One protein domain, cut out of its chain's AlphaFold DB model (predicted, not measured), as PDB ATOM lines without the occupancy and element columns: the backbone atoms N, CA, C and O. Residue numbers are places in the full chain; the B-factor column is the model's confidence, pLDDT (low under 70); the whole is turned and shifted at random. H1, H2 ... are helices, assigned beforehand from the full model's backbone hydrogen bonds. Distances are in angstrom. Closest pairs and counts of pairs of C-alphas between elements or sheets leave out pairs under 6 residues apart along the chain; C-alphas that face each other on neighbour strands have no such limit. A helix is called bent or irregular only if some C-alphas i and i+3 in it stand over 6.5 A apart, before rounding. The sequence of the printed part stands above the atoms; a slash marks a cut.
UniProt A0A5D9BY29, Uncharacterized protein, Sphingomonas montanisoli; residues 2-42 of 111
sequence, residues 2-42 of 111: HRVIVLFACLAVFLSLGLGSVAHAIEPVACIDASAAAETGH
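Overview. This is residues 2 to 42 of the 111 residues of an uncharacterized protein of Sphingomonas montanisoli (UniProt A0A5D9BY29). What is the shape? One long helix, H1, makes much of the length of a thin rod, and a bare link runs on from its end to a short helix, H2, after which the last residues fold back. What is it made of? The 41 printed residues hold H1, then H2, and no named strand: all helix. It is extended, radius of gyration of the C-alphas 17.8 A, spanning 54 by 20 by 7 A.

Arrangement. Is H1 straight? H1, residues 2 to 23, has a kink of 28 degrees near residue 17. It is neither bent nor irregular, but only just: C-alphas 17 and 20 are 6.5 A apart. Do the helices meet? H1 and H2, residues 34 to 38, are apart, and both stand free. Are their backbones bonded? In H2 every O i to N i+4 pair is within hydrogen-bond range, in H1 15 of 18.

Along the chain. Where is H1? It runs 32.3 A from C-alpha 2 at (44.372, -18.032, 31.600). Where does H2 end? At C-alpha 38, (30.908, -33.694, -14.771).

Size, cuts and confidence. How large is it? The farthest C-alphas, His 2 and Ala 34, are 54.1 A apart. Is it unbroken and sure? The printed part has no cut and its link is short; residues 18 to 42 have pLDDT under 70.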
ATOM      1  N   HIS A   2      43.453 -17.762  32.722       85.31
ATOM      2  CA  HIS A   2      44.372 -18.032  31.600       85.31
ATOM      3  C   HIS A   2      44.542 -19.523  31.245       85.31
ATOM      4  O   HIS A   2      44.453 -19.901  30.087       85.31
ATOM      5  N   ARG A   3      44.714 -20.393  32.251       89.06
ATOM      6  CA  ARG A   3      44.843 -21.851  32.053       89.06
ATOM      7  C   ARG A   3      43.593 -22.499  31.452       89.06
ATOM      8  O   ARG A   3      43.700 -23.413  30.649       89.06
ATOM      9  N   VAL A   4      42.418 -22.000  31.829       92.56
ATOM     10  CA  VAL A   4      41.125 -22.489  31.332       92.56
ATOM     11  C   VAL A   4      40.914 -22.040  29.886       92.56
ATOM     12  O   VAL A   4      40.490 -22.831  29.055       92.56
ATOM     13  N   ILE A   5      41.295 -20.801  29.562       95.19
ATOM     14  CA  ILE A   5      41.252 -20.270  28.193       95.19
ATOM     15  C   ILE A   5      42.169 -21.079  27.265       95.19
ATOM     16  O   ILE A   5      41.752 -21.451  26.174       95.19
ATOM     17  N   VAL A   6      43.384 -21.410  27.715       95.69
ATOM     18  CA  VAL A   6      44.317 -22.250  26.945       95.69
ATOM     19  C   VAL A   6      43.734 -23.644  26.693       95.69
ATOM     20  O   VAL A   6      43.800 -24.127  25.570       95.69
ATOM     21  N   LEU A   7      43.100 -24.263  27.695       96.00
ATOM     22  CA  LEU A   7      42.440 -25.563  27.523       96.00
ATOM     23  C   LEU A   7      41.317 -25.514  26.480       96.00
ATOM     24  O   LEU A   7      41.263 -26.379  25.608       96.00
ATOM     25  N   PHE A   8      40.454 -24.496  26.530       96.19
ATOM     26  CA  PHE A   8      39.388 -24.331  25.539       96.19
ATOM     27  C   PHE A   8      39.930 -24.056  24.132       96.19
ATOM     28  O   PHE A   8      39.405 -24.609  23.168       96.19
ATOM     29  N   ALA A   9      41.002 -23.269  24.007       95.50
ATOM     30  CA  ALA A   9      41.656 -23.023  22.725       95.50
ATOM     31  C   ALA A   9      42.249 -24.313  22.132       95.50
ATOM     32  O   ALA A   9      42.028 -24.606  20.959       95.50
ATOM     33  N   CYS A  10      42.939 -25.122  22.941       95.19
ATOM     34  CA  CYS A  10      43.459 -26.416  22.499       95.19
ATOM     35  C   CYS A  10      42.329 -27.357  22.062       95.19
ATOM     36  O   CYS A  10      42.421 -27.963  20.999       95.19
ATOM     37  N   LEU A  11      41.251 -27.451  22.844       93.62
ATOM     38  CA  LEU A  11      40.108 -28.302  22.516       93.62
ATOM     39  C   LEU A  11      39.443 -27.886  21.195       93.62
ATOM     40  O   LEU A  11      39.131 -28.747  20.378       93.62
ATOM     41  N   ALA A  12      39.274 -26.582  20.963       92.38
ATOM     42  CA  ALA A  12      38.717 -26.059  19.718       92.38
ATOM     43  C   ALA A  12      39.573 -26.436  18.496       92.38
ATOM     44  O   ALA A  12      39.022 -26.859  17.483       92.38
ATOM     45  N   VAL A  13      40.905 -26.351  18.613       91.81
ATOM     46  CA  VAL A  13      41.844 -26.759  17.549       91.81
ATOM     47  C   VAL A  13      41.788 -28.268  17.292       91.81
ATOM     48  O   VAL A  13      41.780 -28.701  16.145       91.81
ATOM     49  N   PHE A  14      41.718 -29.093  18.338       88.75
ATOM     50  CA  PHE A  14      41.585 -30.544  18.169       88.75
ATOM     51  C   PHE A  14      40.272 -30.931  17.479       88.75
ATOM     52  O   PHE A  14      40.267 -31.778  16.586       88.75
ATOM     53  N   LEU A  15      39.161 -30.297  17.863       85.62
ATOM     54  CA  LEU A  15      37.854 -30.550  17.259       85.62
ATOM     55  C   LEU A  15      37.798 -30.080  15.798       85.62
ATOM     56  O   LEU A  15      37.244 -30.795  14.965       85.62
ATOM     57  N   SER A  16      38.402 -28.937  15.457       81.56
ATOM     58  CA  SER A  16      38.420 -28.444  14.072       81.56
ATOM     59  C   SER A  16      39.246 -29.326  13.133       81.56
ATOM     60  O   SER A  16      38.886 -29.472  11.969       81.56
ATOM     61  N   LEU A  17      40.314 -29.953  13.636       78.75
ATOM     62  CA  LEU A  17      41.134 -30.890  12.863       78.75
ATOM     63  C   LEU A  17      40.484 -32.279  12.725       78.75
ATOM     64  O   LEU A  17      40.701 -32.949  11.720       78.75
ATOM     65  N   GLY A  18      39.697 -32.724  13.713       66.50
ATOM     66  CA  GLY A  18      39.125 -34.078  13.744       66.50
ATOM     67  C   GLY A  18      37.738 -34.236  13.110       66.50
ATOM     68  O   GLY A  18      37.420 -35.308  12.595       66.50
ATOM     69  N   LEU A  19      36.889 -33.201  13.123       60.69
ATOM     70  CA  LEU A  19      35.511 -33.329  12.621       60.69
ATOM     71  C   LEU A  19      35.428 -33.421  11.087       60.69
ATOM     72  O   LEU A  19      34.518 -34.071  10.578       60.69
ATOM     73  N   GLY A  20      36.388 -32.844  10.354       59.59
ATOM     74  CA  GLY A  20      36.408 -32.897   8.886       59.59
ATOM     75  C   GLY A  20      36.506 -34.324   8.332       59.59
ATOM     76  O   GLY A  20      35.822 -34.662   7.373       59.59
ATOM     77  N   SER A  21      37.277 -35.200   8.986       55.72
ATOM     78  CA  SER A  21      37.410 -36.607   8.577       55.72
ATOM     79  C   SER A  21      36.180 -37.469   8.875       55.72
ATOM     80  O   SER A  21      35.994 -38.501   8.239       55.72
ATOM     81  N   VAL A  22      35.332 -37.074   9.834       55.84
ATOM     82  CA  VAL A  22      34.121 -37.836  10.195       55.84
ATOM     83  C   VAL A  22      32.954 -37.504   9.258       55.84
ATOM     84  O   VAL A  22      32.121 -38.369   9.003       55.84
ATOM     85  N   ALA A  23      32.917 -36.290   8.697       55.62
ATOM     86  CA  ALA A  23      31.852 -35.853   7.791       55.62
ATOM     87  C   ALA A  23      31.772 -36.702   6.506       55.62
ATOM     88  O   ALA A  23      30.679 -37.083   6.100       55.62
ATOM     89  N   HIS A  24      32.917 -37.092   5.938       52.53
ATOM     90  CA  HIS A  24      32.969 -37.929   4.731       52.53
ATOM     91  C   HIS A  24      32.871 -39.438   5.007       52.53
ATOM     92  O   HIS A  24      32.738 -40.230   4.081       52.53
ATOM     93  N   ALA A  25      32.912 -39.876   6.271       54.38
ATOM     94  CA  ALA A  25      32.815 -41.300   6.609       54.38
ATOM     95  C   ALA A  25      31.376 -41.846   6.528       54.38
ATOM     96  O   ALA A  25      31.177 -43.060   6.506       54.38
ATOM     97  N   ILE A  26      30.381 -40.954   6.510       54.44
ATOM     98  CA  ILE A  26      28.952 -41.286   6.402       54.44
ATOM     99  C   ILE A  26      28.372 -40.980   5.021       54.44
ATOM    100  O   ILE A  26      27.184 -41.217   4.799       54.44
ATOM    101  N   GLU A  27      29.178 -40.445   4.104       51.84
ATOM    102  CA  GLU A  27      28.730 -40.266   2.734       51.84
ATOM    103  C   GLU A  27      28.517 -41.651   2.118       51.84
ATOM    104  O   GLU A  27      29.429 -42.487   2.133       51.84
ATOM    105  N   PRO A  28      27.304 -41.950   1.622       49.28
ATOM    106  CA  PRO A  28      27.094 -43.189   0.907       49.28
ATOM    107  C   PRO A  28      28.042 -43.191  -0.291       49.28
ATOM    108  O   PRO A  28      27.989 -42.293  -1.130       49.28
ATOM    109  N   VAL A  29      28.891 -44.217  -0.377       50.50
ATOM    110  CA  VAL A  29      29.661 -44.514  -1.587       50.50
ATOM    111  C   VAL A  29      28.662 -44.991  -2.639       50.50
ATOM    112  O   VAL A  29      28.415 -46.183  -2.812       50.50
ATOM    113  N   ALA A  30      27.997 -44.033  -3.270       52.16
ATOM    114  CA  ALA A  30      27.105 -44.245  -4.389       52.16
ATOM    115  C   ALA A  30      27.875 -43.965  -5.678       52.16
ATOM    116  O   ALA A  30      28.720 -43.071  -5.732       52.16
ATOM    117  N   CYS A  31      27.568 -44.721  -6.731       55.12
ATOM    118  CA  CYS A  31      27.984 -44.322  -8.065       55.12
ATOM    119  C   CYS A  31      27.323 -42.972  -8.367       55.12
ATOM    120  O   CYS A  31      26.096 -42.900  -8.446       55.12
ATOM    121  N   ILE A  32      28.120 -41.915  -8.506       56.25
ATOM    122  CA  ILE A  32      27.645 -40.672  -9.109       56.25
ATOM    123  C   ILE A  32      27.395 -40.946 -10.591       56.25
ATOM    124  O   ILE A  32      28.180 -41.642 -11.242       56.25
ATOM    125  N   ASP A  33      26.266 -40.477 -11.116       59.38
ATOM    126  CA  ASP A  33      26.022 -40.584 -12.548       59.38
ATOM    127  C   ASP A  33      26.953 -39.624 -13.310       59.38
ATOM    128  O   ASP A  33      27.528 -38.702 -12.728       59.38
ATOM    129  N   ALA A  34      27.116 -39.843 -14.615       58.12
ATOM    130  CA  ALA A  34      28.047 -39.071 -15.437       58.12
ATOM    131  C   ALA A  34      27.783 -37.551 -15.413       58.12
ATOM    132  O   ALA A  34      28.723 -36.776 -15.563       58.12
ATOM    133  N   SER A  35      26.536 -37.120 -15.201       59.81
ATOM    134  CA  SER A  35      26.192 -35.701 -15.063       59.81
ATOM    135  C   SER A  35      26.650 -35.120 -13.724       59.81
ATOM    136  O   SER A  35      27.272 -34.066 -13.706       59.81
ATOM    137  N   ALA A  36      26.452 -35.832 -12.611       61.56
ATOM    138  CA  ALA A  36      26.981 -35.430 -11.306       61.56
ATOM    139  C   ALA A  36      28.522 -35.490 -11.247       61.56
ATOM    140  O   ALA A  36      29.157 -34.687 -10.564       61.56
ATOM    141  N   ALA A  37      29.130 -36.418 -11.986       59.47
ATOM    142  CA  ALA A  37      30.576 -36.507 -12.163       59.47
ATOM    143  C   ALA A  37      31.135 -35.281 -12.912       59.47
ATOM    144  O   ALA A  37      32.114 -34.685 -12.467       59.47
ATOM    145  N   ALA A  38      30.462 -34.840 -13.979       59.84
ATOM    146  CA  ALA A  38      30.908 -33.694 -14.771       59.84
ATOM    147  C   ALA A  38      30.937 -32.391 -13.950       59.84
ATOM    148  O   ALA A  38      31.791 -31.538 -14.165       59.84
ATOM    149  N   GLU A  39      30.045 -32.269 -12.965       60.50
ATOM    150  CA  GLU A  39      29.936 -31.103 -12.080       60.50
ATOM    151  C   GLU A  39      30.916 -31.137 -10.886       60.50
ATOM    152  O   GLU A  39      31.058 -30.143 -10.174       60.50
ATOM    153  N   THR A  40      31.598 -32.263 -10.620       58.06
ATOM    154  CA  THR A  40      32.389 -32.473  -9.384       58.06
ATOM    155  C   THR A  40      33.886 -32.190  -9.511       58.06
ATOM    156  O   THR A  40      34.679 -32.656  -8.693       58.06
ATOM    157  N   GLY A  41      34.275 -31.326 -10.449       58.50
ATOM    158  CA  GLY A  41      35.581 -30.662 -10.385       58.50
ATOM    159  C   GLY A  41      36.520 -30.901 -11.556       58.50
ATOM    160  O   GLY A  41      37.685 -30.559 -11.421       58.50
ATOM    161  N   HIS A  42      36.033 -31.426 -12.683       64.44
ATOM    162  CA  HIS A  42      36.761 -31.287 -13.942       64.44
ATOM    163  C   HIS A  42      36.497 -29.900 -14.533       64.44
ATOM    164  O   HIS A  42      35.340 -29.494 -14.683       64.44
TER     165      HIS A  42